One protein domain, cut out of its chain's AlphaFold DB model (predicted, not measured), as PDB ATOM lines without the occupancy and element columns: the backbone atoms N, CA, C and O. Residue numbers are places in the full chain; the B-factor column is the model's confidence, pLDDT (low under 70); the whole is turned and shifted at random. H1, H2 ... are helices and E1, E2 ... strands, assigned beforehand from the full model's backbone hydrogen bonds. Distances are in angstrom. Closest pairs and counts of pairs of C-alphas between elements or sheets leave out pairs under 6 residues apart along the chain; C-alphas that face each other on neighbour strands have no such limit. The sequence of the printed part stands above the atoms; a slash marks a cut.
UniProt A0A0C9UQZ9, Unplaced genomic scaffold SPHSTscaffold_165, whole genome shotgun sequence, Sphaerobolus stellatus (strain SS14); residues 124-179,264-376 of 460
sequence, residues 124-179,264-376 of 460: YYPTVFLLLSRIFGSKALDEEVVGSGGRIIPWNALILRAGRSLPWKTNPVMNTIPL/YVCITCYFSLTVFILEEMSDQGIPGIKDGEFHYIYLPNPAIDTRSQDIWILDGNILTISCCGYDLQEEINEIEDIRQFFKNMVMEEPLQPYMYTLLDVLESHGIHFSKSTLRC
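What this domain is: This is residues 124 to 179 and 264 to 376 of the 460 residues of an uncharacterized protein of Sphaerobolus stellatus (strain SS14) (UniProt A0A0C9UQZ9). A twisted wall of six strands has H4 slantwise over one face, and H5 folds back beside H4 as the second half of a helical hairpin. H3 lies next to H5 beyond one end of the strands, while H1 and H2 form a corner set well away from the sheet. The printed part has 169 residues, with five named helices and six named strands in the order H1 H2 E1 E2 H3 E3 E4 E5 H4 H5 E6. The sheet runs E1 E3 E4 E5 E2 E6 and is mixed, and the class is mixed, helices and strands. The whole is compact, with a radius of gyration of the C-alphas of 16.5 A and spans of 45 by 37 by 31 A.

How they stand to each other: H1, residues 126 to 136, and H2, residues 138 to 147, touch only at the corner by their tight link, and only just, with 3 pairs of C-alphas within 8 A; the closest are those of Ser 133 and Leu 141, 6.2 A apart. Their lines are about perpendicular, at 76 degrees, and neither helix is on the sheet. E1, residues 158 to 161, is an edge strand and parallel to E3, residues 295 to 299, with N 160 and O 297 2.8 A apart. E2, residues 264 to 272, is antiparallel to E5, residues 318 to 326, with N 267 and O 323 2.8 A apart. E3, E5 and E4, residues 307 to 313, make a meander, each strand the antiparallel neighbour of the one before along the chain. In the hairpin of E3 and E4, N 298 and O 309 are 2.8 A apart; in that of E4 and E5, N 322 and O 310 are 2.8 A apart. H4, residues 335 to 344, is on the sheet at a height over the sheet of 10.2 A; H4 and the sheet are two layers, a helix on one face of a sheet. H4 is over E5 and, only just, over E4, where 3 of its C-alphas fall; on the local plane it runs slantwise to the strands, at 42 degrees to E5. H4 and H5, residues 354 to 364, are a helical hairpin: they touch, with the closest C-alphas, those of Ile 335 and Leu 359, 6.8 A apart, and run opposite ways at a shallow tilt of 22 degrees. H5 is not on the sheet, but only just, with 4 pairs of C-alphas within 10 A. H3, residues 275 to 283, and H5 only just touch, with 3 pairs of C-alphas within 8 A; the closest are those of Met 281 and Leu 358, 6.7 A apart. E6, residues 370 to 375, is the other edge strand and antiparallel to E2, with N 268 and O 372 2.9 A apart. E5, H4, H5 and E6 form a split strand-helix-strand unit, two strands running the same way with E2 between them, and its crossover is right-handed. Every O i to N i+4 pair is within hydrogen-bond range in H1, H2, H3 and H4; in H5, 6 of 7 are.

Where its parts are: H1 begins at C-alpha 126, (394.497, 385.601, 298.570), and is 15.4 A long from first to last C-alpha. H5 measures 14.8 A and H4 14.3 A. The longest strands by residues are E2, 26.3 A from C-alpha 264 at (410.192, 404.758, 295.258), and E5, 25.7 A; E4 measures 20.6 A. E6 is 17.0 A long and ends at C-alpha 375, (411.667, 403.666, 289.143).

The domain as a whole: The C-alphas farthest apart are those of Ala 140 and Ile 304, 46.3 A. Residues 180 to 263 are not printed, and C-alphas 179 and 264 are 23.0 A apart across the cut. Of the links printed whole, H3 to E3 is long, with 11 residues. Residues 162 to 179 hold no named element. The mean pLDDT of the printed part is 91.4; residues 167 to 173 are under 70.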
ATOM      1  N   TYR A 124     400.354 388.401 294.749       90.69
ATOM      2  CA  TYR A 124     398.947 388.050 294.539       90.69
ATOM      3  C   TYR A 124     398.285 387.709 295.865       90.69
ATOM      4  O   TYR A 124     398.377 386.596 296.374       90.69
ATOM      5  N   TYR A 125     397.593 388.692 296.432       88.81
ATOM      6  CA  TYR A 125     396.864 388.505 297.681       88.81
ATOM      7  C   TYR A 125     395.822 387.386 297.546       88.81
ATOM      8  O   TYR A 125     395.273 387.191 296.459       88.81
ATOM      9  N   PRO A 126     395.435 386.720 298.645       88.75
ATOM     10  CA  PRO A 126     394.497 385.601 298.570       88.75
ATOM     11  C   PRO A 126     393.118 385.949 297.997       88.75
ATOM     12  O   PRO A 126     392.412 385.098 297.466       88.75
ATOM     13  N   THR A 127     392.735 387.225 298.054       87.50
ATOM     14  CA  THR A 127     391.522 387.737 297.398       87.50
ATOM     15  C   THR A 127     391.549 387.551 295.881       87.50
ATOM     16  O   THR A 127     390.499 387.318 295.285       87.50
ATOM     17  N   VAL A 128     392.733 387.603 295.265       92.81
ATOM     18  CA  VAL A 128     392.935 387.323 293.841       92.81
ATOM     19  C   VAL A 128     392.664 385.849 293.570       92.81
ATOM     20  O   VAL A 128     391.841 385.547 292.714       92.81
ATOM     21  N   PHE A 129     393.264 384.936 294.343       93.56
ATOM     22  CA  PHE A 129     392.994 383.499 294.224       93.56
ATOM     23  C   PHE A 129     391.495 383.200 294.356       93.56
ATOM     24  O   PHE A 129     390.914 382.582 293.471       93.56
ATOM     25  N   LEU A 130     390.837 383.736 295.392       92.12
ATOM     26  CA  LEU A 130     389.395 383.559 295.599       92.12
ATOM     27  C   LEU A 130     388.558 384.053 294.412       92.12
ATOM     28  O   LEU A 130     387.599 383.385 294.030       92.12
ATOM     29  N   LEU A 131     388.900 385.205 293.824       95.38
ATOM     30  CA  LEU A 131     388.242 385.703 292.614       95.38
ATOM     31  C   LEU A 131     388.417 384.713 291.455       95.38
ATOM     32  O   LEU A 131     387.425 384.310 290.847       95.38
ATOM     33  N   LEU A 132     389.658 384.304 291.172       96.44
ATOM     34  CA  LEU A 132     389.988 383.402 290.066       96.44
ATOM     35  C   LEU A 132     389.269 382.057 290.199       96.44
ATOM     36  O   LEU A 132     388.614 381.619 289.253       96.44
ATOM     37  N   SER A 133     389.306 381.443 291.387       94.81
ATOM     38  CA  SER A 133     388.646 380.158 291.643       94.81
ATOM     39  C   SER A 133     387.137 380.234 291.419       94.81
ATOM     40  O   SER A 133     386.526 379.249 291.017       94.81
ATOM     41  N   ARG A 134     386.512 381.396 291.660       95.31
ATOM     42  CA  ARG A 134     385.068 381.582 291.456       95.31
ATOM     43  C   ARG A 134     384.691 381.814 289.997       95.31
ATOM     44  O   ARG A 134     383.672 381.291 289.568       95.31
ATOM     45  N   ILE A 135     385.475 382.587 289.244       96.62
ATOM     46  CA  ILE A 135     385.122 382.961 287.859       96.62
ATOM     47  C   ILE A 135     385.560 381.925 286.816       96.62
ATOM     48  O   ILE A 135     384.974 381.873 285.732       96.62
ATOM     49  N   PHE A 136     386.572 381.110 287.132       96.12
ATOM     50  CA  PHE A 136     387.065 380.035 286.263       96.12
ATOM     51  C   PHE A 136     386.721 378.630 286.776       96.12
ATOM     52  O   PHE A 136     386.735 377.683 285.998       96.12
ATOM     53  N   GLY A 137     386.364 378.498 288.058       94.81
ATOM     54  CA  GLY A 137     386.200 377.211 288.731       94.81
ATOM     55  C   GLY A 137     387.537 376.671 289.243       94.81
ATOM     56  O   GLY A 137     388.541 376.720 288.534       94.81
ATOM     57  N   SER A 138     387.558 376.140 290.472       92.25
ATOM     58  CA  SER A 138     388.802 375.718 291.136       92.25
ATOM     59  C   SER A 138     389.593 374.697 290.318       92.25
ATOM     60  O   SER A 138     390.763 374.918 290.064       92.25
ATOM     61  N   LYS A 139     388.942 373.645 289.802       94.19
ATOM     62  CA  LYS A 139     389.628 372.600 289.025       94.19
ATOM     63  C   LYS A 139     390.342 373.152 287.782       94.19
ATOM     64  O   LYS A 139     391.501 372.835 287.555       94.19
ATOM     65  N   ALA A 140     389.657 373.983 286.994       93.81
ATOM     66  CA  ALA A 140     390.232 374.552 285.777       93.81
ATOM     67  C   ALA A 140     391.368 375.535 286.090       93.81
ATOM     68  O   ALA A 140     392.348 375.595 285.354       93.81
ATOM     69  N   LEU A 141     391.249 376.294 287.186       96.00
ATOM     70  CA  LEU A 141     392.327 377.157 287.657       96.00
ATOM     71  C   LEU A 141     393.544 376.336 288.096       96.00
ATOM     72  O   LEU A 141     394.654 376.665 287.694       96.00
ATOM     73  N   ASP A 142     393.340 375.280 288.884       95.88
ATOM     74  CA  ASP A 142     394.413 374.425 289.395       95.88
ATOM     75  C   ASP A 142     395.199 373.785 288.239       95.88
ATOM     76  O   ASP A 142     396.425 373.886 288.193       95.88
ATOM     77  N   GLU A 143     394.495 373.203 287.261       95.75
ATOM     78  CA  GLU A 143     395.095 372.621 286.051       95.75
ATOM     79  C   GLU A 143     395.908 373.655 285.258       95.75
ATOM     80  O   GLU A 143     397.019 373.372 284.811       95.75
ATOM     81  N   GLU A 144     395.381 374.872 285.107       95.56
ATOM     82  CA  GLU A 144     396.039 375.938 284.353       95.56
ATOM     83  C   GLU A 144     397.270 376.499 285.090       95.56
ATOM     84  O   GLU A 144     398.286 376.790 284.456       95.56
ATOM     85  N   VAL A 145     397.220 376.616 286.422       95.62
ATOM     86  CA  VAL A 145     398.366 377.034 287.246       95.62
ATOM     87  C   VAL A 145     399.487 376.000 287.165       95.62
ATOM     88  O   VAL A 145     400.626 376.365 286.869       95.62
ATOM     89  N   VAL A 146     399.168 374.721 287.380       93.81
ATOM     90  CA  VAL A 146     400.152 373.627 287.325       93.81
ATOM     91  C   VAL A 146     400.724 373.490 285.915       93.81
ATOM     92  O   VAL A 146     401.940 373.421 285.749       93.81
ATOM     93  N   GLY A 147     399.874 373.543 284.884       92.06
ATOM     94  CA  GLY A 147     400.298 373.503 283.481       92.06
ATOM     95  C   GLY A 147     401.196 374.674 283.068       92.06
ATOM     96  O   GLY A 147     401.932 374.570 282.091       92.06
ATOM     97  N   SER A 148     401.184 375.767 283.835       90.06
ATOM     98  CA  SER A 148     402.063 376.926 283.643       90.06
ATOM     99  C   SER A 148     403.391 376.827 284.403       90.06
ATOM    100  O   SER A 148     404.153 377.791 284.404       90.06
ATOM    101  N   GLY A 149     403.667 375.716 285.098       89.00
ATOM    102  CA  GLY A 149     404.832 375.583 285.984       89.00
ATOM    103  C   GLY A 149     404.705 376.364 287.300       89.00
ATOM    104  O   GLY A 149     405.705 376.610 287.978       89.00
ATOM    105  N   GLY A 150     403.483 376.784 287.639       91.56
ATOM    106  CA  GLY A 150     403.142 377.435 288.896       91.56
ATOM    107  C   GLY A 150     402.703 376.453 289.976       91.56
ATOM    108  O   GLY A 150     402.597 375.246 289.764       91.56
ATOM    109  N   ARG A 151     402.394 377.001 291.151       92.81
ATOM    110  CA  ARG A 151     401.885 376.264 292.312       92.81
ATOM    111  C   ARG A 151     400.765 377.046 292.984       92.81
ATOM    112  O   ARG A 151     400.703 378.268 292.861       92.81
ATOM    113  N   ILE A 152     399.893 376.344 293.696       94.31
ATOM    114  CA  ILE A 152     398.928 376.948 294.618       94.31
ATOM    115  C   ILE A 152     399.389 376.573 296.011       94.31
ATOM    116  O   ILE A 152     399.498 375.391 296.326       94.31
ATOM    117  N   ILE A 153     399.675 377.581 296.821       92.62
ATOM    118  CA  ILE A 153     400.228 377.397 298.163       92.62
ATOM    119  C   ILE A 153     399.406 378.178 299.185       92.62
ATOM    120  O   ILE A 153     398.772 379.180 298.822       92.62
ATOM    121  N   PRO A 154     399.424 377.764 300.458       91.19
ATOM    122  CA  PRO A 154     398.986 378.601 301.562       91.19
ATOM    123  C   PRO A 154     399.619 379.995 301.509       91.19
ATOM    124  O   PRO A 154     400.809 380.163 301.245       91.19
ATOM    125  N   TRP A 155     398.834 381.024 301.802       88.12
ATOM    126  CA  TRP A 155     399.362 382.354 302.060       88.12
ATOM    127  C   TRP A 155     399.929 382.395 303.479       88.12
ATOM    128  O   TRP A 155     399.210 382.656 304.447       88.12
ATOM    129  N   ASN A 156     401.233 382.146 303.563       84.62
ATOM    130  CA  ASN A 156     402.029 382.162 304.789       84.62
ATOM    131  C   ASN A 156     403.062 383.304 304.790       84.62
ATOM    132  O   ASN A 156     404.059 383.237 305.504       84.62
ATOM    133  N   ALA A 157     402.826 384.357 303.996       86.12
ATOM    134  CA  ALA A 157     403.738 385.489 303.879       86.12
ATOM    135  C   ALA A 157     404.029 386.124 305.247       86.12
ATOM    136  O   ALA A 157     403.112 386.595 305.932       86.12
ATOM    137  N   LEU A 158     405.307 386.173 305.624       87.81
ATOM    138  CA  LEU A 158     405.746 386.809 306.856       87.81
ATOM    139  C   LEU A 158     405.949 388.306 306.605       87.81
ATOM    140  O   LEU A 158     406.956 388.740 306.044       87.81
ATOM    141  N   ILE A 159     404.952 389.095 307.009       87.88
ATOM    142  CA  ILE A 159     404.971 390.554 306.877       87.88
ATOM    143  C   ILE A 159     405.539 391.164 308.157       87.88
ATOM    144  O   ILE A 159     404.931 391.093 309.230       87.88
ATOM    145  N   LEU A 160     406.696 391.801 308.017       87.75
ATOM    146  CA  LEU A 160     407.485 392.371 309.099       87.75
ATOM    147  C   LEU A 160     407.500 393.891 308.943       87.75
ATOM    148  O   LEU A 160     407.797 394.406 307.867       87.75
ATOM    149  N   ARG A 161     407.194 394.632 310.008       86.56
ATOM    150  CA  ARG A 161     407.344 396.093 310.034       86.56
ATOM    151  C   ARG A 161     408.513 396.449 310.938       86.56
ATOM    152  O   ARG A 161     408.439 396.198 312.137       86.56
ATOM    153  N   ALA A 162     409.577 397.008 310.357       83.38
ATOM    154  CA  ALA A 162     410.851 397.236 311.051       83.38
ATOM    155  C   ALA A 162     411.328 396.006 311.851       83.38
ATOM    156  O   ALA A 162     411.742 396.119 313.002       83.38
ATOM    157  N   GLY A 163     411.211 394.820 311.244       80.94
ATOM    158  CA  GLY A 163     411.610 393.544 311.843       80.94
ATOM    159  C   GLY A 163     410.539 392.851 312.688       80.94
ATOM    160  O   GLY A 163     410.590 391.636 312.826       80.94
ATOM    161  N   ARG A 164     409.522 393.566 313.185       84.06
ATOM    162  CA  ARG A 164     408.469 392.961 314.015       84.06
ATOM    163  C   ARG A 164     407.384 392.306 313.178       84.06
ATOM    164  O   ARG A 164     406.813 392.944 312.288       84.06
ATOM    165  N   SER A 165     407.032 391.069 313.516       82.25
ATOM    166  CA  SER A 165     405.919 390.359 312.876       82.25
ATOM    167  C   SER A 165     404.596 391.064 313.149       82.25
ATOM    168  O   SER A 165     404.241 391.344 314.298       82.25
ATOM    169  N   LEU A 166     403.853 391.372 312.084       77.44
ATOM    170  CA  LEU A 166     402.499 391.882 312.234       77.44
ATOM    171  C   LEU A 166     401.587 390.732 312.687       77.44
ATOM    172  O   LEU A 166     401.596 389.675 312.056       77.44
ATOM    173  N   PRO A 167     400.770 390.915 313.745       63.88
ATOM    174  CA  PRO A 167     399.898 389.870 314.269       63.88
ATOM    175  C   PRO A 167     398.743 389.625 313.296       63.88
ATOM    176  O   PRO A 167     397.637 390.145 313.452       63.88
ATOM    177  N   TRP A 168     399.007 388.842 312.258       62.91
ATOM    178  CA  TRP A 168     398.030 388.482 311.251       62.91
ATOM    179  C   TRP A 168     397.722 386.995 311.372       62.91
ATOM    180  O   TRP A 168     398.572 386.142 311.146       62.91
ATOM    181  N   LYS A 169     396.491 386.680 311.782       54.75
ATOM    182  CA  LYS A 169     395.970 385.312 311.773       54.75
ATOM    183  C   LYS A 169     395.007 385.175 310.603       54.75
ATOM    184  O   LYS A 169     393.869 385.636 310.689       54.75
ATOM    185  N   THR A 170     395.435 384.522 309.530       54.31
ATOM    186  CA  THR A 170     394.521 383.985 308.519       54.31
ATOM    187  C   THR A 170     393.941 382.680 309.018       54.31
ATOM    188  O   THR A 170     394.568 381.629 308.943       54.31
ATOM    189  N   ASN A 171     392.729 382.746 309.559       51.78
ATOM    190  CA  ASN A 171     391.910 381.559 309.747       51.78
ATOM    191  C   ASN A 171     390.557 381.775 309.038       51.78
ATOM    192  O   ASN A 171     389.850 382.724 309.400       51.78
ATOM    193  N   PRO A 172     390.195 380.949 308.037       60.47
ATOM    194  CA  PRO A 172     390.968 379.821 307.501       60.47
ATOM    195  C   PRO A 172     392.212 380.263 306.717       60.47
ATOM    196  O   PRO A 172     392.309 381.411 306.274       60.47
ATOM    197  N   VAL A 173     393.154 379.331 306.550       68.81
ATOM    198  CA  VAL A 173     394.295 379.482 305.638       68.81
ATOM    199  C   VAL A 173     393.739 379.733 304.235       68.81
ATOM    200  O   VAL A 173     392.921 378.960 303.739       68.81
ATOM    201  N   MET A 174     394.125 380.851 303.624       84.94
ATOM    202  CA  MET A 174     393.757 381.178 302.245       84.94
ATOM    203  C   MET A 174     394.945 380.903 301.327       84.94
ATOM    204  O   MET A 174     396.079 381.036 301.773       84.94
ATOM    205  N   ASN A 175     394.705 380.574 300.059       92.19
ATOM    206  CA  ASN A 175     395.780 380.271 299.111       92.19
ATOM    207  C   ASN A 175     396.213 381.489 298.285       92.19
ATOM    208  O   ASN A 175     395.474 382.466 298.145       92.19
ATOM    209  N   THR A 176     397.400 381.393 297.693       93.31
ATOM    210  CA  THR A 176     397.955 382.309 296.691       93.31
ATOM    211  C   THR A 176     398.556 381.538 295.513       93.31
ATOM    212  O   THR A 176     398.654 380.311 295.546       93.31
ATOM    213  N   ILE A 177     398.925 382.268 294.461       94.69
ATOM    214  CA  ILE A 177     399.505 381.744 293.225       94.69
ATOM    215  C   ILE A 177     400.795 382.531 292.926       94.69
ATOM    216  O   ILE A 177     400.720 383.570 292.268       94.69
ATOM    217  N   PRO A 178     401.968 382.108 293.433       92.75
ATOM    218  CA  PRO A 178     403.248 382.778 293.202       92.75
ATOM    219  C   PRO A 178     403.697 382.629 291.742       92.75
ATOM    220  O   PRO A 178     404.459 381.730 291.396       92.75
ATOM    221  N   LEU A 179     403.196 383.497 290.867       92.88
ATOM    222  CA  LEU A 179     403.586 383.555 289.460       92.88
ATOM    223  C   LEU A 179     404.371 384.831 289.156       92.88
ATOM    224  O   LEU A 179     404.141 385.903 289.713       92.88
ATOM    225  N   TYR A 264     409.949 406.142 294.880       91.44
ATOM    226  CA  TYR A 264     410.192 404.758 295.258       91.44
ATOM    227  C   TYR A 264     410.875 404.013 294.107       91.44
ATOM    228  O   TYR A 264     410.425 404.062 292.955       91.44
ATOM    229  N   VAL A 265     411.976 403.342 294.416       93.50
ATOM    230  CA  VAL A 265     412.755 402.540 293.474       93.50
ATOM    231  C   VAL A 265     412.780 401.116 293.989       93.50
ATOM    232  O   VAL A 265     412.876 400.898 295.194       93.50
ATOM    233  N   CYS A 266     412.692 400.151 293.084       93.38
ATOM    234  CA  CYS A 266     412.936 398.766 293.428       93.38
ATOM    235  C   CYS A 266     413.873 398.099 292.426       93.38
ATOM    236  O   CYS A 266     413.696 398.236 291.214       93.38
ATOM    237  N   ILE A 267     414.865 397.382 292.946       95.00
ATOM    238  CA  ILE A 267     415.787 396.545 292.189       95.00
ATOM    239  C   ILE A 267     415.459 395.096 292.543       95.00
ATOM    240  O   ILE A 267     415.700 394.661 293.665       95.00
ATOM    241  N   THR A 268     414.880 394.358 291.599       94.38
ATOM    242  CA  THR A 268     414.543 392.942 291.789       94.38
ATOM    243  C   THR A 268     415.607 392.071 291.137       94.38
ATOM    244  O   THR A 268     415.839 392.181 289.932       94.38
ATOM    245  N   CYS A 269     416.238 391.219 291.940       95.50
ATOM    246  CA  CYS A 269     417.225 390.227 291.531       95.50
ATOM    247  C   CYS A 269     416.534 388.874 291.346       95.50
ATOM    248  O   CYS A 269     415.721 388.486 292.184       95.50
ATOM    249  N   TYR A 270     416.849 388.172 290.260       94.62
ATOM    250  CA  TYR A 270     416.236 386.901 289.875       94.62
ATOM    251  C   TYR A 270     417.293 385.801 289.815       94.62
ATOM    252  O   TYR A 270     418.221 385.884 289.005       94.62
ATOM    253  N   PHE A 271     417.102 384.762 290.623       95.12
ATOM    254  CA  PHE A 271     417.963 383.588 290.723       95.12
ATOM    255  C   PHE A 271     417.206 382.353 290.237       95.12
ATOM    256  O   PHE A 271     416.041 382.161 290.579       95.12
ATOM    257  N   SER A 272     417.870 381.503 289.455       93.94
ATOM    258  CA  SER A 272     417.318 380.215 289.030       93.94
ATOM    259  C   SER A 272     417.809 379.127 289.965       93.94
ATOM    260  O   SER A 272     419.012 378.880 290.013       93.94
ATOM    261  N   LEU A 273     416.900 378.461 290.675       94.69
ATOM    262  CA  LEU A 273     417.271 377.413 291.622       94.69
ATOM    263  C   LEU A 273     416.888 376.032 291.094       94.69
ATOM    264  O   LEU A 273     415.814 375.831 290.523       94.69
ATOM    265  N   THR A 274     417.772 375.060 291.299       95.25
ATOM    266  CA  THR A 274     417.443 373.646 291.101       95.25
ATOM    267  C   THR A 274     416.731 373.103 292.339       95.25
ATOM    268  O   THR A 274     416.801 373.689 293.420       95.25
ATOM    269  N   VAL A 275     416.060 371.958 292.195       95.31
ATOM    270  CA  VAL A 275     415.453 371.254 293.339       95.31
ATOM    271  C   VAL A 275     416.511 370.903 294.388       95.31
ATOM    272  O   VAL A 275     416.278 371.124 295.566       95.31
ATOM    273  N   PHE A 276     417.702 370.477 293.955       97.50
ATOM    274  CA  PHE A 276     418.829 370.180 294.840       97.50
ATOM    275  C   PHE A 276     419.226 371.380 295.719       97.50
ATOM    276  O   PHE A 276     419.361 371.235 296.928       97.50
ATOM    277  N   ILE A 277     419.350 372.581 295.139       97.75
ATOM    278  CA  ILE A 277     419.688 373.791 295.910       97.75
ATOM    279  C   ILE A 277     418.575 374.132 296.909       97.75
ATOM    280  O   ILE A 277     418.853 374.532 298.035       97.75
ATOM    281  N   LEU A 278     417.308 373.968 296.519       97.00
ATOM    282  CA  LEU A 278     416.170 374.193 297.415       97.00
ATOM    283  C   LEU A 278     416.136 373.195 298.584       97.00
ATOM    284  O   LEU A 278     415.781 373.579 299.699       97.00
ATOM    285  N   GLU A 279     416.494 371.933 298.339       97.69
ATOM    286  CA  GLU A 279     416.636 370.905 299.375       97.69
ATOM    287  C   GLU A 279     417.772 371.258 300.340       97.69
ATOM    288  O   GLU A 279     417.538 371.313 301.544       97.69
ATOM    289  N   GLU A 280     418.947 371.629 299.827       97.94
ATOM    290  CA  GLU A 280     420.073 372.075 300.654       97.94
ATOM    291  C   GLU A 280     419.712 373.302 301.505       97.94
ATOM    292  O   GLU A 280     419.968 373.329 302.707       97.94
ATOM    293  N   MET A 281     419.057 374.307 300.914       97.94
ATOM    294  CA  MET A 281     418.558 375.481 301.640       97.94
ATOM    295  C   MET A 281     417.594 375.088 302.772       97.94
ATOM    296  O   MET A 281     417.631 375.676 303.857       97.94
ATOM    297  N   SER A 282     416.737 374.090 302.540       97.50
ATOM    298  CA  SER A 282     415.841 373.553 303.566       97.50
ATOM    299  C   SER A 282     416.615 372.839 304.676       97.50
ATOM    300  O   SER A 282     416.277 373.019 305.846       97.50
ATOM    301  N   ASP A 283     417.632 372.049 304.335       97.75
ATOM    302  CA  ASP A 283     418.463 371.308 305.295       97.75
ATOM    303  C   ASP A 283     419.324 372.247 306.153       97.75
ATOM    304  O   ASP A 283     419.565 371.976 307.330       97.75
ATOM    305  N   GLN A 284     419.702 373.409 305.609       97.38
ATOM    306  CA  GLN A 284     420.346 374.500 306.347       97.38
ATOM    307  C   GLN A 284     419.365 375.349 307.183       97.38
ATOM    308  O   GLN A 284     419.761 376.336 307.806       97.38
ATOM    309  N   GLY A 285     418.085 374.965 307.243       96.44
ATOM    310  CA  GLY A 285     417.097 375.548 308.150       96.44
ATOM    311  C   GLY A 285     416.324 376.749 307.603       96.44
ATOM    312  O   GLY A 285     415.702 377.466 308.390       96.44
ATOM    313  N   ILE A 286     416.320 376.988 306.285       96.06
ATOM    314  CA  ILE A 286     415.504 378.050 305.677       96.06
ATOM    315  C   ILE A 286     414.038 377.564 305.572       96.06
ATOM    316  O   ILE A 286     413.747 376.616 304.839       96.06
ATOM    317  N   PRO A 287     413.075 378.178 306.287       93.44
ATOM    318  CA  PRO A 287     411.742 377.598 306.478       93.44
ATOM    319  C   PRO A 287     410.862 377.655 305.219       93.44
ATOM    320  O   PRO A 287     410.605 378.729 304.690       93.44
ATOM    321  N   GLY A 288     410.327 376.518 304.762       92.31
ATOM    322  CA  GLY A 288     409.350 376.465 303.657       92.31
ATOM    323  C   GLY A 288     409.909 376.801 302.264       92.31
ATOM    324  O   GLY A 288     409.140 376.942 301.312       92.31
ATOM    325  N   ILE A 289     411.235 376.927 302.118       94.12
ATOM    326  CA  ILE A 289     411.910 377.250 300.847       94.12
ATOM    327  C   ILE A 289     411.640 376.200 299.763       94.12
ATOM    328  O   ILE A 289     411.243 376.550 298.654       94.12
ATOM    329  N   LYS A 290     411.766 374.910 300.092       93.31
ATOM    330  CA  LYS A 290     411.581 373.812 299.131       93.31
ATOM    331  C   LYS A 290     410.142 373.673 298.638       93.31
ATOM    332  O   LYS A 290     409.920 373.328 297.481       93.31
ATOM    333  N   ASP A 291     409.177 374.028 299.482       91.25
ATOM    334  CA  ASP A 291     407.748 373.983 299.162       91.25
ATOM    335  C   ASP A 291     407.305 375.231 298.362       91.25
ATOM    336  O   ASP A 291     406.230 375.272 297.761       91.25
ATOM    337  N   GLY A 292     408.168 376.253 298.274       89.44
ATOM    338  CA  GLY A 292     407.859 377.553 297.673       89.44
ATOM    339  C   GLY A 292     407.030 378.467 298.570       89.44
ATOM    340  O   GLY A 292     406.517 379.477 298.098       89.44
ATOM    341  N   GLU A 293     406.896 378.129 299.853       91.19
ATOM    342  CA  GLU A 293     406.163 378.916 300.848       91.19
ATOM    343  C   GLU A 293     407.007 380.041 301.465       91.19
ATOM    344  O   GLU A 293     406.489 380.864 302.221       91.19
ATOM    345  N   PHE A 294     408.299 380.117 301.127       92.25
ATOM    346  CA  PHE A 294     409.187 381.185 301.577       92.25
ATOM    347  C   PHE A 294     408.803 382.525 300.934       92.25
ATOM    348  O   PHE A 294     409.195 382.831 299.805       92.25
ATOM    349  N   HIS A 295     408.022 383.322 301.670       92.06
ATOM    350  CA  HIS A 295     407.633 384.681 301.297       92.06
ATOM    351  C   HIS A 295     407.830 385.641 302.471       92.06
ATOM    352  O   HIS A 295     407.121 385.563 303.475       92.06
ATOM    353  N   TYR A 296     408.784 386.555 302.335       91.88
ATOM    354  CA  TYR A 296     409.098 387.568 303.339       91.88
ATOM    355  C   TYR A 296     408.881 388.952 302.767       91.88
ATOM    356  O   TYR A 296     409.364 389.250 301.679       91.88
ATOM    357  N   ILE A 297     408.179 389.798 303.518       90.88
ATOM    358  CA  ILE A 297     407.949 391.197 303.163       90.88
ATOM    359  C   ILE A 297     408.376 392.057 304.346       90.88
ATOM    360  O   ILE A 297     407.734 392.046 305.397       90.88
ATOM    361  N   TYR A 298     409.415 392.857 304.153       90.44
ATOM    362  CA  TYR A 298     409.868 393.858 305.106       90.44
ATOM    363  C   TYR A 298     409.370 395.232 304.687       90.44
ATOM    364  O   TYR A 298     409.788 395.810 303.679       90.44
ATOM    365  N   LEU A 299     408.475 395.768 305.506       89.62
ATOM    366  CA  LEU A 299     407.982 397.127 305.401       89.62
ATOM    367  C   LEU A 299     408.839 398.049 306.282       89.62
ATOM    368  O   LEU A 299     409.077 397.719 307.453       89.62
ATOM    369  N   PRO A 300     409.251 399.225 305.777       85.94
ATOM    370  CA  PRO A 300     409.990 400.186 306.575       85.94
ATOM    371  C   PRO A 300     409.153 400.686 307.754       85.94
ATOM    372  O   PRO A 300     407.917 400.755 307.693       85.94
ATOM    373  N   ASN A 301     409.844 401.112 308.809       86.12
ATOM    374  CA  ASN A 301     409.352 402.179 309.668       86.12
ATOM    375  C   ASN A 301     409.951 403.493 309.141       86.12
ATOM    376  O   ASN A 301     411.125 403.757 309.385       86.12
ATOM    377  N   PRO A 302     409.165 404.326 308.443       80.88
ATOM    378  CA  PRO A 302     409.684 405.495 307.731       80.88
ATOM    379  C   PRO A 302     410.260 406.590 308.633       80.88
ATOM    380  O   PRO A 302     410.894 407.520 308.140       80.88
ATOM    381  N   ALA A 303     410.064 406.481 309.952       84.88
ATOM    382  CA  ALA A 303     410.730 407.326 310.935       84.88
ATOM    383  C   ALA A 303     412.222 406.990 311.122       84.88
ATOM    384  O   ALA A 303     412.959 407.830 311.632       84.88
ATOM    385  N   ILE A 304     412.659 405.782 310.749       86.88
ATOM    386  CA  ILE A 304     414.025 405.283 310.985       86.88
ATOM    387  C   ILE A 304     414.692 404.701 309.731       86.88
ATOM    388  O   ILE A 304     415.915 404.725 309.644       86.88
ATOM    389  N   ASP A 305     413.924 404.211 308.753       90.19
ATOM    390  CA  ASP A 305     414.448 403.665 307.499       90.19
ATOM    391  C   ASP A 305     413.458 403.855 306.345       90.19
ATOM    392  O   ASP A 305     412.244 403.777 306.525       90.19
ATOM    393  N   THR A 306     413.969 404.061 305.137       90.81
ATOM    394  CA  THR A 306     413.190 404.177 303.903       90.81
ATOM    395  C   THR A 306     413.225 402.923 303.036       90.81
ATOM    396  O   THR A 306     412.539 402.891 302.008       90.81
ATOM    397  N   ARG A 307     414.007 401.910 303.417       93.25
ATOM    398  CA  ARG A 307     414.187 400.675 302.652       93.25
ATOM    399  C   ARG A 307     413.164 399.611 303.000       93.25
ATOM    400  O   ARG A 307     412.726 399.455 304.136       93.25
ATOM    401  N   SER A 308     412.813 398.860 301.976       92.38
ATOM    402  CA  SER A 308     411.923 397.708 302.013       92.38
ATOM    403  C   SER A 308     412.589 396.555 301.291       92.38
ATOM    404  O   SER A 308     413.400 396.737 300.380       92.38
ATOM    405  N   GLN A 309     412.191 395.356 301.680       92.62
ATOM    406  CA  GLN A 309     412.697 394.133 301.093       92.62
ATOM    407  C   GLN A 309     411.541 393.162 300.876       92.62
ATOM    408  O   GLN A 309     410.606 393.120 301.675       92.62
ATOM    409  N   ASP A 310     411.579 392.434 299.768       92.94
ATOM    410  CA  ASP A 310     410.673 391.317 299.506       92.94
ATOM    411  C   ASP A 310     411.490 390.150 298.951       92.94
ATOM    412  O   ASP A 310     412.311 390.345 298.049       92.94
ATOM    413  N   ILE A 311     411.293 388.955 299.510       95.06
ATOM    414  CA  ILE A 311     411.846 387.710 298.976       95.06
ATOM    415  C   ILE A 311     410.710 386.739 298.734       95.06
ATOM    416  O   ILE A 311     409.950 386.440 299.657       95.06
ATOM    417  N   TRP A 312     410.639 386.199 297.521       93.44
ATOM    418  CA  TRP A 312     409.630 385.210 297.170       93.44
ATOM    419  C   TRP A 312     410.115 384.231 296.104       93.44
ATOM    420  O   TRP A 312     410.890 384.597 295.218       93.44
ATOM    421  N   ILE A 313     409.629 382.993 296.176       93.19
ATOM    422  CA  ILE A 313     409.868 381.942 295.185       93.19
ATOM    423  C   ILE A 313     408.658 381.860 294.260       93.19
ATOM    424  O   ILE A 313     407.546 381.578 294.699       93.19
ATOM    425  N   LEU A 314     408.890 382.099 292.974       92.06
ATOM    426  CA  LEU A 314     407.860 382.123 291.940       92.06
ATOM    427  C   LEU A 314     407.784 380.784 291.177       92.06
ATOM    428  O   LEU A 314     408.322 379.747 291.598       92.06
ATOM    429  N   ASP A 315     407.076 380.792 290.049       90.38
ATOM    430  CA  ASP A 315     407.058 379.713 289.065       90.38
ATOM    431  C   ASP A 315     408.463 379.378 288.558       90.38
ATOM    432  O   ASP A 315     409.347 380.232 288.488       90.38
ATOM    433  N   GLY A 316     408.679 378.102 288.231       87.56
ATOM    434  CA  GLY A 316     409.969 377.625 287.723       87.56
ATOM    435  C   GLY A 316     411.129 377.710 288.723       87.56
ATOM    436  O   GLY A 316     412.277 377.766 288.297       87.56
ATOM    437  N   ASN A 317     410.844 377.734 290.034       91.25
ATOM    438  CA  ASN A 317     411.843 377.861 291.108       91.25
ATOM    439  C   ASN A 317     412.726 379.112 290.973       91.25
ATOM    440  O   ASN A 317     413.908 379.110 291.323       91.25
ATOM    441  N   ILE A 318     412.133 380.197 290.472       92.56
ATOM    442  CA  ILE A 318     412.789 381.496 290.410       92.56
ATOM    443  C   ILE A 318     412.684 382.151 291.786       92.56
ATOM    444  O   ILE A 318     411.604 382.577 292.199       92.56
ATOM    445  N   LEU A 319     413.810 382.251 292.488       95.56
ATOM    446  CA  LEU A 319     413.917 383.047 293.703       95.56
ATOM    447  C   LEU A 319     414.083 384.516 293.314       95.56
ATOM    448  O   LEU A 319     414.945 384.875 292.509       95.56
ATOM    449  N   THR A 320     413.262 385.372 293.907       95.56
ATOM    450  CA  THR A 320     413.347 386.821 293.745       95.56
ATOM    451  C   THR A 320     413.794 387.466 295.042       95.56
ATOM    452  O   THR A 320     413.259 387.141 296.094       95.56
ATOM    453  N   ILE A 321     414.759 388.382 294.961       97.00
ATOM    454  CA  ILE A 321     415.159 389.251 296.073       97.00
ATOM    455  C   ILE A 321     415.021 390.690 295.597       97.00
ATOM    456  O   ILE A 321     415.754 391.148 294.719       97.00
ATOM    457  N   SER A 322     414.052 391.403 296.152       95.69
ATOM    458  CA  SER A 322     413.768 392.794 295.826       95.69
ATOM    459  C   SER A 322     414.349 393.711 296.889       95.69
ATOM    460  O   SER A 322     413.902 393.699 298.031       95.69
ATOM    461  N   CYS A 323     415.320 394.532 296.494       96.25
ATOM    462  CA  CYS A 323     415.865 395.617 297.301       96.25
ATOM    463  C   CYS A 323     415.180 396.909 296.855       96.25
ATOM    464  O   CYS A 323     415.412 397.393 295.741       96.25
ATOM    465  N   CYS A 324     414.283 397.441 297.680       94.81
ATOM    466  CA  CYS A 324     413.530 398.639 297.346       94.81
ATOM    467  C   CYS A 324     413.738 399.746 298.391       94.81
ATOM    468  O   CYS A 324     414.171 399.508 299.516       94.81
ATOM    469  N   GLY A 325     413.381 400.977 298.043       93.00
ATOM    470  CA  GLY A 325     413.366 402.073 299.003       93.00
ATOM    471  C   GLY A 325     412.935 403.401 298.402       93.00
ATOM    472  O   GLY A 325     412.850 403.565 297.180       93.00
ATOM    473  N   TYR A 326     412.648 404.365 299.273       90.69
ATOM    474  CA  TYR A 326     412.437 405.751 298.858       90.69
ATOM    475  C   TYR A 326     413.771 406.459 298.653       90.69
ATOM    476  O   TYR A 326     414.604 406.456 299.555       90.69
ATOM    477  N   ASP A 327     413.936 407.096 297.488       88.38
ATOM    478  CA  ASP A 327     415.175 407.795 297.108       88.38
ATOM    479  C   ASP A 327     416.421 406.894 297.231       88.38
ATOM    480  O   ASP A 327     417.486 407.341 297.647       88.38
ATOM    481  N   LEU A 328     416.255 405.611 296.884       91.69
ATOM    482  CA  LEU A 328     417.281 404.572 296.990       91.69
ATOM    483  C   LEU A 328     418.544 404.955 296.201       91.69
ATOM    484  O   LEU A 328     418.445 405.270 295.009       91.69
ATOM    485  N   GLN A 329     419.703 404.909 296.865       88.69
ATOM    486  CA  GLN A 329     421.006 405.244 296.273       88.69
ATOM    487  C   GLN A 329     421.864 404.004 296.016       88.69
ATOM    488  O   GLN A 329     422.771 404.055 295.192       88.69
ATOM    489  N   GLU A 330     421.584 402.903 296.710       92.94
ATOM    490  CA  GLU A 330     422.329 401.660 296.583       92.94
ATOM    491  C   GLU A 330     422.208 401.059 295.178       92.94
ATOM    492  O   GLU A 330     421.123 400.974 294.590       92.94
ATOM    493  N   GLU A 331     423.340 400.591 294.658       94.00
ATOM    494  CA  GLU A 331     423.398 399.759 293.467       94.00
ATOM    495  C   GLU A 331     423.538 398.295 293.875       94.00
ATOM    496  O   GLU A 331     424.252 397.978 294.818       94.00
ATOM    497  N   ILE A 332     422.853 397.404 293.156       96.69
ATOM    498  CA  ILE A 332     422.906 395.960 293.400       96.69
ATOM    499  C   ILE A 332     423.417 395.289 292.130       96.69
ATOM    500  O   ILE A 332     422.704 395.270 291.122       96.69
ATOM    501  N   ASN A 333     424.653 394.807 292.141       95.38
ATOM    502  CA  ASN A 333     425.358 394.198 291.013       95.38
ATOM    503  C   ASN A 333     425.826 392.771 291.325       95.38
ATOM    504  O   ASN A 333     425.804 391.930 290.429       95.38
ATOM    505  N   GLU A 334     426.174 392.495 292.578       96.44
ATOM    506  CA  GLU A 334     426.608 391.184 293.064       96.44
ATOM    507  C   GLU A 334     425.909 390.780 294.373       96.44
ATOM    508  O   GLU A 334     425.129 391.541 294.946       96.44
ATOM    509  N   ILE A 335     426.121 389.536 294.822       98.06
ATOM    510  CA  ILE A 335     425.469 389.007 296.033       98.06
ATOM    511  C   ILE A 335     425.910 389.794 297.277       98.06
ATOM    512  O   ILE A 335     425.078 390.050 298.152       98.06
ATOM    513  N   GLU A 336     427.166 390.249 297.339       97.75
ATOM    514  CA  GLU A 336     427.640 391.061 298.468       97.75
ATOM    515  C   GLU A 336     426.920 392.414 298.554       97.75
ATOM    516  O   GLU A 336     426.653 392.878 299.660       97.75
ATOM    517  N   ASP A 337     426.480 393.003 297.437       98.00
ATOM    518  CA  ASP A 337     425.663 394.224 297.476       98.00
ATOM    519  C   ASP A 337     424.308 393.974 298.156       98.00
ATOM    520  O   ASP A 337     423.832 394.800 298.938       98.00
ATOM    521  N   ILE A 338     423.686 392.811 297.907       98.12
ATOM    522  CA  ILE A 338     422.447 392.394 298.589       98.12
ATOM    523  C   ILE A 338     422.721 392.209 300.084       98.12
ATOM    524  O   ILE A 338     421.944 392.662 300.930       98.12
ATOM    525  N   ARG A 339     423.853 391.587 300.424       97.81
ATOM    526  CA  ARG A 339     424.280 391.398 301.813       97.81
ATOM    527  C   ARG A 339     424.499 392.736 302.516       97.81
ATOM    528  O   ARG A 339     424.063 392.909 303.654       97.81
ATOM    529  N   GLN A 340     425.133 393.695 301.846       97.19
ATOM    530  CA  GLN A 340     425.353 395.035 302.373       97.19
ATOM    531  C   GLN A 340     424.040 395.810 302.509       97.19
ATOM    532  O   GLN A 340     423.842 396.496 303.511       97.19
ATOM    533  N   PHE A 341     423.108 395.650 301.568       97.12
ATOM    534  CA  PHE A 341     421.759 396.198 301.680       97.12
ATOM    535  C   PHE A 341     421.053 395.674 302.942       97.12
ATOM    536  O   PHE A 341     420.569 396.475 303.739       97.12
ATOM    537  N   PHE A 342     421.082 394.356 303.186       95.44
ATOM    538  CA  PHE A 342     420.528 393.730 304.397       95.44
ATOM    539  C   PHE A 342     421.174 394.259 305.682       95.44
ATOM    540  O   PHE A 342     420.459 394.614 306.617       95.44
ATOM    541  N   LYS A 343     422.511 394.360 305.718       94.25
ATOM    542  CA  LYS A 343     423.262 394.913 306.861       94.25
ATOM    543  C   LYS A 343     422.904 396.370 307.131       94.25
ATOM    544  O   LYS A 343     422.833 396.783 308.284       94.25
ATOM    545  N   ASN A 344     422.712 397.154 306.073       93.62
ATOM    546  CA  ASN A 344     422.454 398.573 306.219       93.62
ATOM    547  C   ASN A 344     421.023 398.839 306.708       93.62
ATOM    548  O   ASN A 344     420.811 399.932 307.227       93.62
ATOM    549  N   MET A 345     420.056 397.923 306.532       92.75
ATOM    550  CA  MET A 345     418.667 398.102 306.980       92.75
ATOM    551  C   MET A 345     418.577 398.329 308.499       92.75
ATOM    552  O   MET A 345     419.052 397.527 309.301       92.75
ATOM    553  N   VAL A 346     417.907 399.407 308.897       90.62
ATOM    554  CA  VAL A 346     417.653 399.796 310.284       90.62
ATOM    555  C   VAL A 346     416.303 399.230 310.714       90.62
ATOM    556  O   VAL A 346     415.247 399.597 310.195       90.62
ATOM    557  N   MET A 347     416.331 398.319 311.685       85.56
ATOM    558  CA  MET A 347     415.148 397.627 312.194       85.56
ATOM    559  C   MET A 347     415.144 397.602 313.721       85.56
ATOM    560  O   MET A 347     416.189 397.705 314.359       85.56
ATOM    561  N   GLU A 348     413.957 397.454 314.305       88.50
ATOM    562  CA  GLU A 348     413.797 397.260 315.749       88.50
ATOM    563  C   GLU A 348     414.148 395.823 316.157       88.50
ATOM    564  O   GLU A 348     414.707 395.604 317.228       88.50
ATOM    565  N   GLU A 349     413.848 394.857 315.286       87.50
ATOM    566  CA  GLU A 349     414.277 393.463 315.405       87.50
ATOM    567  C   GLU A 349     415.120 393.086 314.174       87.50
ATOM    568  O   GLU A 349     414.749 393.440 313.052       87.50
ATOM    569  N   PRO A 350     416.266 392.406 314.342       86.25
ATOM    570  CA  PRO A 350     417.166 392.110 313.230       86.25
ATOM    571  C   PRO A 350     416.551 391.127 312.224       86.25
ATOM    572  O   PRO A 350     415.630 390.366 312.539       86.25
ATOM    573  N   LEU A 351     417.110 391.104 311.007       88.75
ATOM    574  CA  LEU A 351     416.804 390.055 310.035       88.75
ATOM    575  C   LEU A 351     417.118 388.689 310.633       88.75
ATOM    576  O   LEU A 351     418.074 388.512 311.389       88.75
ATOM    577  N   GLN A 352     416.314 387.710 310.247       90.12
ATOM    578  CA  GLN A 352     416.497 386.345 310.698       90.12
ATOM    579  C   GLN A 352     417.803 385.778 310.110       90.12
ATOM    580  O   GLN A 352     418.078 386.034 308.936       90.12
ATOM    581  N   PRO A 353     418.609 385.012 310.876       94.00
ATOM    582  CA  PRO A 353     419.938 384.573 310.435       94.00
ATOM    583  C   PRO A 353     419.937 383.825 309.098       94.00
ATOM    584  O   PRO A 353     420.827 384.030 308.274       94.00
ATOM    585  N   TYR A 354     418.888 383.038 308.840       95.38
ATOM    586  CA  TYR A 354     418.738 382.274 307.604       95.38
ATOM    587  C   TYR A 354     418.607 383.145 306.341       95.38
ATOM    588  O   TYR A 354     418.776 382.636 305.238       95.38
ATOM    589  N   MET A 355     418.355 384.457 306.466       95.19
ATOM    590  CA  MET A 355     418.431 385.395 305.335       95.19
ATOM    591  C   MET A 355     419.854 385.521 304.793       95.19
ATOM    592  O   MET A 355     420.034 385.685 303.591       95.19
ATOM    593  N   TYR A 356     420.860 385.438 305.668       97.31
ATOM    594  CA  TYR A 356     422.268 385.453 305.278       97.31
ATOM    595  C   TYR A 356     422.721 384.073 304.811       97.31
ATOM    596  O   TYR A 356     423.376 383.993 303.780       97.31
ATOM    597  N   THR A 357     422.269 383.000 305.474       97.88
ATOM    598  CA  THR A 357     422.484 381.615 305.017       97.88
ATOM    599  C   THR A 357     421.987 381.411 303.588       97.88
ATOM    600  O   THR A 357     422.667 380.795 302.777       97.88
ATOM    601  N   LEU A 358     420.833 381.991 303.241       97.88
ATOM    602  CA  LEU A 358     420.324 381.981 301.872       97.88
ATOM    603  C   LEU A 358     421.339 382.587 300.890       97.88
ATOM    604  O   LEU A 358     421.594 381.985 299.852       97.88
ATOM    605  N   LEU A 359     421.930 383.746 301.207       98.31
ATOM    606  CA  LEU A 359     422.946 384.376 300.355       98.31
ATOM    607  C   LEU A 359     424.231 383.542 300.285       98.31
ATOM    608  O   LEU A 359     424.812 383.430 299.210       98.31
ATOM    609  N   ASP A 360     424.634 382.924 301.397       98.31
ATOM    610  CA  ASP A 360     425.821 382.065 301.474       98.31
ATOM    611  C   ASP A 360     425.693 380.850 300.546       98.31
ATOM    612  O   ASP A 360     426.630 380.544 299.813       98.31
ATOM    613  N   VAL A 361     424.519 380.205 300.507       98.25
ATOM    614  CA  VAL A 361     424.246 379.087 299.586       98.25
ATOM    615  C   VAL A 361     424.269 379.550 298.127       98.25
ATOM    616  O   VAL A 361     424.815 378.866 297.262       98.25
ATOM    617  N   LEU A 362     423.689 380.717 297.819       98.19
ATOM    618  CA  LEU A 362     423.733 381.254 296.454       98.19
ATOM    619  C   LEU A 362     425.180 381.499 295.995       98.19
ATOM    620  O   LEU A 362     425.535 381.173 294.861       98.19
ATOM    621  N   GLU A 363     426.008 382.047 296.880       97.62
ATOM    622  CA  GLU A 363     427.411 382.363 296.623       97.62
ATOM    623  C   GLU A 363     428.289 381.105 296.515       97.62
ATOM    624  O   GLU A 363     429.061 380.986 295.562       97.62
ATOM    625  N   SER A 364     428.128 380.126 297.414       97.69
ATOM    626  CA  SER A 364     428.926 378.889 297.420       97.69
ATOM    627  C   SER A 364     428.739 378.045 296.160       97.69
ATOM    628  O   SER A 364     429.666 377.363 295.727       97.69
ATOM    629  N   HIS A 365     427.549 378.106 295.556       97.75
ATOM    630  CA  HIS A 365     427.223 377.432 294.296       97.75
ATOM    631  C   HIS A 365     427.488 378.291 293.052       97.75
ATOM    632  O   HIS A 365     427.210 377.852 291.935       97.75
ATOM    633  N   GLY A 366     428.010 379.512 293.211       96.31
ATOM    634  CA  GLY A 366     428.283 380.421 292.097       96.31
ATOM    635  C   GLY A 366     427.026 380.829 291.318       96.31
ATOM    636  O   GLY A 366     427.077 381.006 290.099       96.31
ATOM    637  N   ILE A 367     425.874 380.941 291.989       95.62
ATOM    638  CA  ILE A 367     424.597 381.260 291.343       95.62
ATOM    639  C   ILE A 367     424.537 382.758 291.052       95.62
ATOM    640  O   ILE A 367     424.347 383.589 291.939       95.62
ATOM    641  N   HIS A 368     424.633 383.113 289.776       93.06
ATOM    642  CA  HIS A 368     424.465 384.492 289.333       93.06
ATOM    643  C   HIS A 368     422.987 384.881 289.204       93.06
ATOM    644  O   HIS A 368     422.133 384.049 288.886       93.06
ATOM    645  N   PHE A 369     422.698 386.172 289.370       94.50
ATOM    646  CA  PHE A 369     421.377 386.732 289.111       94.50
ATOM    647  C   PHE A 369     421.358 387.671 287.911       94.50
ATOM    648  O   PHE A 369     422.348 388.286 287.514       94.50
ATOM    649  N   SER A 370     420.161 387.820 287.365       93.19
ATOM    650  CA  SER A 370     419.789 388.958 286.525       93.19
ATOM    651  C   SER A 370     419.006 389.961 287.365       93.19
ATOM    652  O   SER A 370     418.420 389.593 288.386       93.19
ATOM    653  N   LYS A 371     418.970 391.232 286.954       91.94
ATOM    654  CA  LYS A 371     418.265 392.274 287.710       91.94
ATOM    655  C   LYS A 371     417.351 393.128 286.849       91.94
ATOM    656  O   LYS A 371     417.605 393.361 285.668       91.94
ATOM    657  N   SER A 372     416.303 393.644 287.479       90.38
ATOM    658  CA  SER A 372     415.368 394.603 286.900       90.38
ATOM    659  C   SER A 372     415.210 395.792 287.836       90.38
ATOM    660  O   SER A 372     414.858 395.630 289.004       90.38
ATOM    661  N   THR A 373     415.459 396.996 287.324       91.31
ATOM    662  CA  THR A 373     415.309 398.235 288.090       91.31
ATOM    663  C   THR A 373     414.046 398.963 287.664       91.31
ATOM    664  O   THR A 373     413.891 399.359 286.508       91.31
ATOM    665  N   LEU A 374     413.164 399.196 288.628       90.25
ATOM    666  CA  LEU A 374     411.936 399.950 288.467       90.25
ATOM    667  C   LEU A 374     412.017 401.245 289.263       90.25
ATOM    668  O   LEU A 374     412.011 401.242 290.492       90.25
ATOM    669  N   ARG A 375     412.000 402.370 288.550       91.31
ATOM    670  CA  ARG A 375     411.667 403.666 289.143       91.31
ATOM    671  C   ARG A 375     410.157 403.827 289.065       91.31
ATOM    672  O   ARG A 375     409.604 403.958 287.974       91.31
ATOM    673  N   CYS A 376     409.486 403.741 290.208       89.38
ATOM    674  CA  CYS A 376     408.033 403.681 290.224       89.38
ATOM    675  C   CYS A 376     407.440 405.027 289.785       89.38
ATOM    676  O   CYS A 376     407.846 406.066 290.317       89.38
TER     677      CYS A 376